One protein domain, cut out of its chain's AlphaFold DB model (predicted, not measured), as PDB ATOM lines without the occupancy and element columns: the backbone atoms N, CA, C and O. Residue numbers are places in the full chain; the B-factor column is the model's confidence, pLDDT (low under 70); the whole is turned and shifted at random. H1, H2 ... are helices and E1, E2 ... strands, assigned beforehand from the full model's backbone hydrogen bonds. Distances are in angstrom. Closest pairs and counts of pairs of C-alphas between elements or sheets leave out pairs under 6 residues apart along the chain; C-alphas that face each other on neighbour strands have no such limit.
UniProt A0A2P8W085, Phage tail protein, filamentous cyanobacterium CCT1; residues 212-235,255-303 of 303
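What this domain is: This is residues 212 to 235 and 255 to 303 of the 303 residues of the protein "Phage tail protein" of filamentous cyanobacterium CCT1 (UniProt A0A2P8W085). A small slab of three strands, E1, E2 and E3 side by side, has one helix, H1, over one face on the E3 side, while the other face has no named helix. A long stretch with no named element, residues 212 to 226, leads into E1, its C-alphas 8 to 17 A from the mean of all C-alphas. The printed part has 73 residues, with three named strands and one named helix in the order E1, E2, H1, E3; the sheet's order is E1, E2, E3, and it is mixed. The class is mixed, helices and strands, though under half of the residues, 32 of 73, are in named elements. The whole is compact, with a radius of gyration of the C-alphas of 12.8 A and spans of 33 by 30 by 21 A.

How they stand to each other: Look first at the inner strand E2, residues 257 to 264. On one side of it is the edge strand E1, residues 227 to 231, antiparallel at 163 degrees between their directions; look for N 228 and O 261, within hydrogen-bond range at 2.9 A, and N 230 and O 259 at 3.0 A. On the other side is the edge strand E3, residues 288 to 295, parallel to E2 at 19 degrees, with N 260 and O 290 at 2.8 A and N 292 and O 260 at 2.9 A. Now turn to H1, residues 272 to 282, which is on the sheet at a height of 9.8 A over it. It lies over E3, on which 6 of its 11 C-alphas fall on the local plane, and only just not over E2, on which 2 fall. On the local plane it stands at 40 degrees to E3, slantwise to the strands. The closest C-alphas of H1 and E3 are those of Arg 276 and Leu 291, 7.7 A apart. E2, H1 and E3 form a strand-helix-strand unit, two parallel neighbour strands with a helix between them along the chain, and its crossover is right-handed. In H1 every O i to N i+4 pair is within hydrogen-bond range.

Where its parts are: Find C-alpha 227 at (309.858, 552.500, 397.185), where E1 begins; it runs 13.4 A to C-alpha 231. E2 starts at C-alpha 257, at (299.958, 555.537, 384.168), and is 23.1 A long. H1 runs 15.4 A from Glu 272 to Val 282. E3 runs 23.6 A from Thr 288 to C-alpha 295 at (306.871, 541.390, 401.233).

The domain as a whole: The two C-alphas farthest apart are those of Thr 235 and Ser 269, at 36.7 A. Residues 236 to 254 are not printed, and C-alphas 235 and 255 are 8.7 A apart across this cut, which lies in the link from E1 to E2. The link from E2 to H1 is short and that from H1 to E3 is tight. The mean pLDDT of the printed part is 81.9; look for values under 70 at residues 233 to 235 and 297 to 303, the last of which is the chain's last residue.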
ATOM      1  N   ASP A 212     308.858 555.347 406.703       89.12
ATOM      2  CA  ASP A 212     310.262 555.219 407.109       89.12
ATOM      3  C   ASP A 212     311.055 554.167 406.286       89.12
ATOM      4  O   ASP A 212     312.163 553.777 406.655       89.12
ATOM      5  N   LEU A 213     310.529 553.729 405.129       90.81
ATOM      6  CA  LEU A 213     311.223 552.826 404.204       90.81
ATOM      7  C   LEU A 213     312.374 553.554 403.503       90.81
ATOM      8  O   LEU A 213     312.199 554.703 403.097       90.81
ATOM      9  N   PRO A 214     313.539 552.919 403.307       90.69
ATOM     10  CA  PRO A 214     314.693 553.575 402.703       90.69
ATOM     11  C   PRO A 214     314.433 553.960 401.237       90.69
ATOM     12  O   PRO A 214     313.668 553.316 400.518       90.69
ATOM     13  N   LEU A 215     315.074 555.044 400.787       88.94
ATOM     14  CA  LEU A 215     314.941 555.525 399.409       88.94
ATOM     15  C   LEU A 215     315.759 554.700 398.408       88.94
ATOM     16  O   LEU A 215     315.376 554.659 397.243       88.94
ATOM     17  N   ASP A 216     316.839 554.045 398.842       89.94
ATOM     18  CA  ASP A 216     317.760 553.263 398.001       89.94
ATOM     19  C   ASP A 216     318.292 554.040 396.785       89.94
ATOM     20  O   ASP A 216     318.220 553.583 395.639       89.94
ATOM     21  N   ASP A 217     318.803 555.250 397.013       84.06
ATOM     22  CA  ASP A 217     319.296 556.102 395.923       84.06
ATOM     23  C   ASP A 217     320.555 555.543 395.238       84.06
ATOM     24  O   ASP A 217     320.755 555.804 394.052       84.06
ATOM     25  N   ASP A 218     321.319 554.685 395.922       84.12
ATOM     26  CA  ASP A 218     322.481 553.976 395.364       84.12
ATOM     27  C   ASP A 218     322.088 552.851 394.383       84.12
ATOM     28  O   ASP A 218     322.888 552.419 393.548       84.12
ATOM     29  N   THR A 219     320.841 552.375 394.442       82.12
ATOM     30  CA  THR A 219     320.360 551.289 393.584       82.12
ATOM     31  C   THR A 219     320.001 551.829 392.199       82.12
ATOM     32  O   THR A 219     319.108 552.665 392.043       82.12
ATOM     33  N   THR A 220     320.665 551.318 391.157       78.81
ATOM     34  CA  THR A 220     320.429 551.752 389.764       78.81
ATOM     35  C   THR A 220     319.086 551.254 389.215       78.81
ATOM     36  O   THR A 220     318.438 551.939 388.424       78.81
ATOM     37  N   THR A 221     318.637 550.077 389.656       83.62
ATOM     38  CA  THR A 221     317.395 549.454 389.187       83.62
ATOM     39  C   THR A 221     316.211 549.878 390.058       83.62
ATOM     40  O   THR A 221     316.101 549.465 391.209       83.62
ATOM     41  N   GLU A 222     315.276 550.666 389.515       82.06
ATOM     42  CA  GLU A 222     314.100 551.137 390.273       82.06
ATOM     43  C   GLU A 222     313.239 549.990 390.822       82.06
ATOM     44  O   GLU A 222     312.751 550.077 391.947       82.06
ATOM     45  N   SER A 223     313.117 548.878 390.089       81.50
ATOM     46  CA  SER A 223     312.338 547.719 390.533       81.50
ATOM     47  C   SER A 223     312.928 547.007 391.749       81.50
ATOM     48  O   SER A 223     312.238 546.176 392.319       81.50
ATOM     49  N   GLN A 224     314.149 547.317 392.181       83.88
ATOM     50  CA  GLN A 224     314.762 546.711 393.368       83.88
ATOM     51  C   GLN A 224     314.627 547.582 394.623       83.88
ATOM     52  O   GLN A 224     314.938 547.121 395.717       83.88
ATOM     53  N   LYS A 225     314.145 548.823 394.490       89.19
ATOM     54  CA  LYS A 225     314.028 549.764 395.611       89.19
ATOM     55  C   LYS A 225     312.874 549.402 396.539       89.19
ATOM     56  O   LYS A 225     311.861 548.861 396.091       89.19
ATOM     57  N   HIS A 226     312.966 549.766 397.811       91.88
ATOM     58  CA  HIS A 226     311.860 549.622 398.757       91.88
ATOM     59  C   HIS A 226     310.653 550.456 398.330       91.88
ATOM     60  O   HIS A 226     309.518 550.004 398.456       91.88
ATOM     61  N   ILE A 227     310.893 551.642 397.766       92.69
ATOM     62  CA  ILE A 227     309.858 552.500 397.185       92.69
ATOM     63  C   ILE A 227     310.115 552.615 395.682       92.69
ATOM     64  O   ILE A 227     310.860 553.482 395.221       92.69
ATOM     65  N   SER A 228     309.501 551.717 394.919       91.81
ATOM     66  CA  SER A 228     309.628 551.659 393.464       91.81
ATOM     67  C   SER A 228     308.490 552.422 392.801       91.81
ATOM     68  O   SER A 228     307.320 552.187 393.098       91.81
ATOM     69  N   VAL A 229     308.830 553.310 391.869       91.38
ATOM     70  CA  VAL A 229     307.858 554.039 391.047       91.38
ATOM     71  C   VAL A 229     308.274 553.887 389.590       91.38
ATOM     72  O   VAL A 229     309.287 554.445 389.160       91.38
ATOM     73  N   VAL A 230     307.499 553.103 388.843       88.62
ATOM     74  CA  VAL A 230     307.796 552.752 387.450       88.62
ATOM     75  C   VAL A 230     306.715 553.322 386.545       88.62
ATOM     76  O   VAL A 230     305.527 553.067 386.736       88.62
ATOM     77  N   GLU A 231     307.134 554.100 385.553       83.69
ATOM     78  CA  GLU A 231     306.269 554.573 384.478       83.69
ATOM     79  C   GLU A 231     306.310 553.552 383.340       83.69
ATOM     80  O   GLU A 231     307.374 553.250 382.793       83.69
ATOM     81  N   ASN A 232     305.149 553.018 382.959       70.94
ATOM     82  CA  ASN A 232     305.060 552.127 381.808       70.94
ATOM     83  C   ASN A 232     305.062 552.979 380.536       70.94
ATOM     84  O   ASN A 232     304.013 553.273 379.960       70.94
ATOM     85  N   HIS A 233     306.249 553.394 380.094       56.88
ATOM     86  CA  HIS A 233     306.444 554.096 378.827       56.88
ATOM     87  C   HIS A 233     306.269 553.137 377.642       56.88
ATOM     88  O   HIS A 233     307.210 552.835 376.915       56.88
ATOM     89  N   GLN A 234     305.055 552.639 377.422       54.56
ATOM     90  CA  GLN A 234     304.729 552.033 376.139       54.56
ATOM     91  C   GLN A 234     304.356 553.160 375.184       54.56
ATOM     92  O   GLN A 234     303.217 553.625 375.138       54.56
ATOM     93  N   THR A 235     305.350 553.636 374.437       47.81
ATOM     94  CA  THR A 235     305.095 554.425 373.235       47.81
ATOM     95  C   THR A 235     304.201 553.583 372.326       47.81
ATOM     96  O   THR A 235     304.471 552.402 372.106       47.81
ATOM     97  N   PRO A 255     298.117 555.548 378.952       71.75
ATOM     98  CA  PRO A 255     298.909 556.770 378.938       71.75
ATOM     99  C   PRO A 255     298.838 557.440 380.312       71.75
ATOM    100  O   PRO A 255     297.809 557.379 380.984       71.75
ATOM    101  N   PHE A 256     299.938 558.074 380.724       81.44
ATOM    102  CA  PHE A 256     300.053 558.737 382.028       81.44
ATOM    103  C   PHE A 256     299.765 557.802 383.219       81.44
ATOM    104  O   PHE A 256     299.193 558.217 384.225       81.44
ATOM    105  N   HIS A 257     300.134 556.526 383.109       87.00
ATOM    106  CA  HIS A 257     299.958 555.537 384.168       87.00
ATOM    107  C   HIS A 257     301.304 555.096 384.749       87.00
ATOM    108  O   HIS A 257     302.240 554.798 384.003       87.00
ATOM    109  N   PHE A 258     301.386 555.017 386.075       90.44
ATOM    110  CA  PHE A 258     302.565 554.521 386.782       90.44
ATOM    111  C   PHE A 258     302.184 553.534 387.881       90.44
ATOM    112  O   PHE A 258     301.097 553.599 388.451       90.44
ATOM    113  N   SER A 259     303.098 552.632 388.209       91.62
ATOM    114  CA  SER A 259     302.913 551.659 389.282       91.62
ATOM    115  C   SER A 259     303.814 552.016 390.459       91.62
ATOM    116  O   SER A 259     305.014 552.243 390.287       91.62
ATOM    117  N   VAL A 260     303.223 552.078 391.652       93.62
ATOM    118  CA  VAL A 260     303.926 552.277 392.923       93.62
ATOM    119  C   VAL A 260     303.981 550.944 393.651       93.62
ATOM    120  O   VAL A 260     302.944 550.350 393.952       93.62
ATOM    121  N   THR A 261     305.185 550.483 393.965       93.00
ATOM    122  CA  THR A 261     305.399 549.260 394.742       93.00
ATOM    123  C   THR A 261     306.179 549.592 396.001       93.00
ATOM    124  O   THR A 261     307.300 550.093 395.925       93.00
ATOM    125  N   LEU A 262     305.580 549.301 397.155       92.88
ATOM    126  CA  LEU A 262     306.212 549.416 398.464       92.88
ATOM    127  C   LEU A 262     306.619 548.026 398.943       92.88
ATOM    128  O   LEU A 262     305.773 547.138 399.059       92.88
ATOM    129  N   ARG A 263     307.907 547.836 399.222       90.50
ATOM    130  CA  ARG A 263     308.466 546.586 399.745       90.50
ATOM    131  C   ARG A 263     308.812 546.779 401.206       90.50
ATOM    132  O   ARG A 263     309.583 547.672 401.546       90.50
ATOM    133  N   SER A 264     308.223 545.960 402.065       88.31
ATOM    134  CA  SER A 264     308.412 546.052 403.511       88.31
ATOM    135  C   SER A 264     308.485 544.662 404.131       88.31
ATOM    136  O   SER A 264     307.843 543.728 403.652       88.31
ATOM    137  N   ASP A 265     309.229 544.528 405.229       84.56
ATOM    138  CA  ASP A 265     309.250 543.310 406.052       84.56
ATOM    139  C   ASP A 265     307.914 543.090 406.774       84.56
ATOM    140  O   ASP A 265     307.584 541.982 407.199       84.56
ATOM    141  N   ARG A 266     307.125 544.161 406.932       83.06
ATOM    142  CA  ARG A 266     305.829 544.155 407.619       83.06
ATOM    143  C   ARG A 266     304.765 544.829 406.746       83.06
ATOM    144  O   ARG A 266     304.259 545.888 407.100       83.06
ATOM    145  N   PRO A 267     304.362 544.228 405.615       74.00
ATOM    146  CA  PRO A 267     303.440 544.868 404.674       74.00
ATOM    147  C   PRO A 267     302.066 545.176 405.296       74.00
ATOM    148  O   PRO A 267     301.451 546.181 404.966       74.00
ATOM    149  N   ARG A 268     301.608 544.365 406.263       72.31
ATOM    150  CA  ARG A 268     300.314 544.556 406.947       72.31
ATOM    151  C   ARG A 268     300.259 545.755 407.896       72.31
ATOM    152  O   ARG A 268     299.165 546.112 408.315       72.31
ATOM    153  N   SER A 269     301.397 546.338 408.282       78.12
ATOM    154  CA  SER A 269     301.399 547.529 409.142       78.12
ATOM    155  C   SER A 269     301.235 548.830 408.358       78.12
ATOM    156  O   SER A 269     301.071 549.877 408.973       78.12
ATOM    157  N   LEU A 270     301.298 548.781 407.024       80.38
ATOM    158  CA  LEU A 270     301.122 549.951 406.175       80.38
ATOM    159  C   LEU A 270     299.639 550.126 405.841       80.38
ATOM    160  O   LEU A 270     299.033 549.273 405.195       80.38
ATOM    161  N   ASP A 271     299.060 551.244 406.275       84.94
ATOM    162  CA  ASP A 271     297.684 551.597 405.933       84.94
ATOM    163  C   ASP A 271     297.598 552.041 404.467       84.94
ATOM    164  O   ASP A 271     297.988 553.152 404.093       84.94
ATOM    165  N   GLU A 272     297.060 551.160 403.626       87.38
ATOM    166  CA  GLU A 272     296.884 551.412 402.197       87.38
ATOM    167  C   GLU A 272     296.000 552.640 401.924       87.38
ATOM    168  O   GLU A 272     296.236 553.371 400.961       87.38
ATOM    169  N   SER A 273     295.012 552.922 402.777       87.75
ATOM    170  CA  SER A 273     294.115 554.070 402.587       87.75
ATOM    171  C   SER A 273     294.851 555.404 402.767       87.75
ATOM    172  O   SER A 273     294.654 556.354 401.997       87.75
ATOM    173  N   CYS A 274     295.769 555.456 403.734       86.31
ATOM    174  CA  CYS A 274     296.645 556.597 403.959       86.31
ATOM    175  C   CYS A 274     297.631 556.774 402.795       86.31
ATOM    176  O   CYS A 274     297.755 557.872 402.254       86.31
ATOM    177  N   LEU A 275     298.248 555.682 402.330       90.38
ATOM    178  CA  LEU A 275     299.162 555.697 401.184       90.38
ATOM    179  C   LEU A 275     298.492 556.223 399.913       90.38
ATOM    180  O   LEU A 275     299.055 557.072 399.224       90.38
ATOM    181  N   ARG A 276     297.264 555.778 399.628       92.31
ATOM    182  CA  ARG A 276     296.471 556.288 398.501       92.31
ATOM    183  C   ARG A 276     296.199 557.779 398.636       92.31
ATOM    184  O   ARG A 276     296.422 558.520 397.685       92.31
ATOM    185  N   THR A 277     295.830 558.233 399.837       90.31
ATOM    186  CA  THR A 277     295.622 559.665 400.110       90.31
ATOM    187  C   THR A 277     296.885 560.483 399.816       90.31
ATOM    188  O   THR A 277     296.804 561.530 399.178       90.31
ATOM    189  N   ILE A 278     298.057 559.996 400.238       89.69
ATOM    190  CA  ILE A 278     299.351 560.640 399.973       89.69
ATOM    191  C   ILE A 278     299.640 560.693 398.470       89.69
ATOM    192  O   ILE A 278     299.983 561.751 397.937       89.69
ATOM    193  N   ILE A 279     299.483 559.563 397.770       91.81
ATOM    194  CA  ILE A 279     299.727 559.492 396.326       91.81
ATOM    195  C   ILE A 279     298.793 560.460 395.596       91.81
ATOM    196  O   ILE A 279     299.265 561.227 394.764       91.81
ATOM    197  N   ASP A 280     297.506 560.499 395.938       91.19
ATOM    198  CA  ASP A 280     296.534 561.399 395.307       91.19
ATOM    199  C   ASP A 280     296.824 562.885 395.570       91.19
ATOM    200  O   ASP A 280     296.556 563.727 394.712       91.19
ATOM    201  N   GLN A 281     297.442 563.228 396.702       87.44
ATOM    202  CA  GLN A 281     297.912 564.591 396.951       87.44
ATOM    203  C   GLN A 281     299.119 564.957 396.078       87.44
ATOM    204  O   GLN A 281     299.211 566.090 395.601       87.44
ATOM    205  N   VAL A 282     300.055 564.038 395.849       89.00
ATOM    206  CA  VAL A 282     301.309 564.339 395.134       89.00
ATOM    207  C   VAL A 282     301.178 564.170 393.619       89.00
ATOM    208  O   VAL A 282     301.855 564.876 392.866       89.00
ATOM    209  N   LYS A 283     300.324 563.251 393.167       91.00
ATOM    210  CA  LYS A 283     300.170 562.865 391.764       91.00
ATOM    211  C   LYS A 283     299.662 564.034 390.903       91.00
ATOM    212  O   LYS A 283     298.757 564.756 391.322       91.00
ATOM    213  N   PRO A 284     300.159 564.195 389.661       88.88
ATOM    214  CA  PRO A 284     299.535 565.094 388.695       88.88
ATOM    215  C   PRO A 284     298.086 564.674 388.400       88.88
ATOM    216  O   PRO A 284     297.781 563.485 388.290       88.88
ATOM    217  N   ALA A 285     297.190 565.644 388.204       85.69
ATOM    218  CA  ALA A 285     295.751 565.386 388.059       85.69
ATOM    219  C   ALA A 285     295.390 564.440 386.894       85.69
ATOM    220  O   ALA A 285     294.382 563.744 386.957       85.69
ATOM    221  N   PHE A 286     296.211 564.406 385.843       83.88
ATOM    222  CA  PHE A 286     295.980 563.608 384.639       83.88
ATOM    223  C   PHE A 286     296.542 562.181 384.711       83.88
ATOM    224  O   PHE A 286     296.238 561.372 383.835       83.88
ATOM    225  N   CYS A 287     297.367 561.859 385.713       87.81
ATOM    226  CA  CYS A 287     297.957 560.528 385.808       87.81
ATOM    227  C   CYS A 287     296.987 559.527 386.443       87.81
ATOM    228  O   CYS A 287     296.079 559.891 387.185       87.81
ATOM    229  N   THR A 288     297.204 558.236 386.237       89.50
ATOM    230  CA  THR A 288     296.566 557.147 386.997       89.50
ATOM    231  C   THR A 288     297.645 556.281 387.635       89.50
ATOM    232  O   THR A 288     298.796 556.329 387.205       89.50
ATOM    233  N   TYR A 289     297.307 555.547 388.695       92.69
ATOM    234  CA  TYR A 289     298.285 554.703 389.367       92.69
ATOM    235  C   TYR A 289     297.689 553.398 389.862       92.69
ATOM    236  O   TYR A 289     296.516 553.353 390.231       92.69
ATOM    237  N   ASP A 290     298.544 552.384 389.914       92.38
ATOM    238  CA  ASP A 290     298.312 551.159 390.668       92.38
ATOM    239  C   ASP A 290     299.267 551.148 391.875       92.38
ATOM    240  O   ASP A 290     300.424 551.564 391.766       92.38
ATOM    241  N   LEU A 291     298.778 550.716 393.040       93.62
ATOM    242  CA  LEU A 291     299.551 550.604 394.281       93.62
ATOM    243  C   LEU A 291     299.599 549.138 394.707       93.62
ATOM    244  O   LEU A 291     298.550 548.511 394.842       93.62
ATOM    245  N   ALA A 292     300.803 548.626 394.955       91.19
ATOM    246  CA  ALA A 292     301.030 547.299 395.513       91.19
ATOM    247  C   ALA A 292     301.955 547.383 396.733       91.19
ATOM    248  O   ALA A 292     302.987 548.056 396.698       91.19
ATOM    249  N   VAL A 293     301.605 546.671 397.803       90.44
ATOM    250  CA  VAL A 293     302.446 546.513 398.996       90.44
ATOM    251  C   VAL A 293     302.837 545.042 399.090       90.44
ATOM    252  O   VAL A 293     301.969 544.190 399.259       90.44
ATOM    253  N   VAL A 294     304.127 544.742 398.945       89.69
ATOM    254  CA  VAL A 294     304.648 543.367 398.850       89.69
ATOM    255  C   VAL A 294     305.678 543.083 399.940       89.69
ATOM    256  O   VAL A 294     306.328 543.997 400.458       89.69
ATOM    257  N   ALA A 295     305.832 541.808 400.298       86.12
ATOM    258  CA  ALA A 295     306.871 541.390 401.233       86.12
ATOM    259  C   ALA A 295     308.254 541.439 400.563       86.12
ATOM    260  O   ALA A 295     308.400 541.081 399.391       86.12
ATOM    261  N   LEU A 296     309.293 541.823 401.312       79.12
ATOM    262  CA  LEU A 296     310.675 541.863 400.802       79.12
ATOM    263  C   LEU A 296     311.163 540.504 400.258       79.12
ATOM    264  O   LEU A 296     311.955 540.471 399.319       79.12
ATOM    265  N   SER A 297     310.638 539.387 400.773       69.19
ATOM    266  CA  SER A 297     310.970 538.029 400.315       69.19
ATOM    267  C   SER A 297     310.401 537.663 398.939       69.19
ATOM    268  O   SER A 297     310.973 536.824 398.253       69.19
ATOM    269  N   GLU A 298     309.283 538.263 398.523       59.16
ATOM    270  CA  GLU A 298     308.638 537.971 397.230       59.16
ATOM    271  C   GLU A 298     309.304 538.732 396.075       59.16
ATOM    272  O   GLU A 298     309.260 538.305 394.926       59.16
ATOM    273  N   ALA A 299     310.004 539.828 396.381       54.75
ATOM    274  CA  ALA A 299     310.649 540.689 395.393       54.75
ATOM    275  C   ALA A 299     311.896 540.079 394.721       54.75
ATOM    276  O   ALA A 299     312.362 540.617 393.721       54.75
ATOM    277  N   GLN A 300     312.446 538.980 395.254       48.50
ATOM    278  CA  GLN A 300     313.616 538.289 394.692       48.50
ATOM    279  C   GLN A 300     313.251 537.119 393.753       48.50
ATOM    280  O   GLN A 300     314.150 536.488 393.204       48.50
ATOM    281  N   GLY A 301     311.957 536.812 393.578       43.34
ATOM    282  CA  GLY A 301     311.478 535.625 392.855       43.34
ATOM    283  C   GLY A 301     311.080 535.822 391.387       43.34
ATOM    284  O   GLY A 301     310.822 534.831 390.709       43.34
ATOM    285  N   GLU A 302     311.032 537.055 390.879       37.91
ATOM    286  CA  GLU A 302     310.733 537.349 389.469       37.91
ATOM    287  C   GLU A 302     311.987 537.897 388.773       37.91
ATOM    288  O   GLU A 302     312.213 539.106 388.715       37.91
ATOM    289  N   GLY A 303     312.833 536.984 388.290       32.88
ATOM    290  CA  GLY A 303     314.013 537.257 387.466       32.88
ATOM    291  C   GLY A 303     314.122 536.254 386.332       32.88
ATOM    292  O   GLY A 303     313.937 535.048 386.612       32.88
TER     293      GLY A 303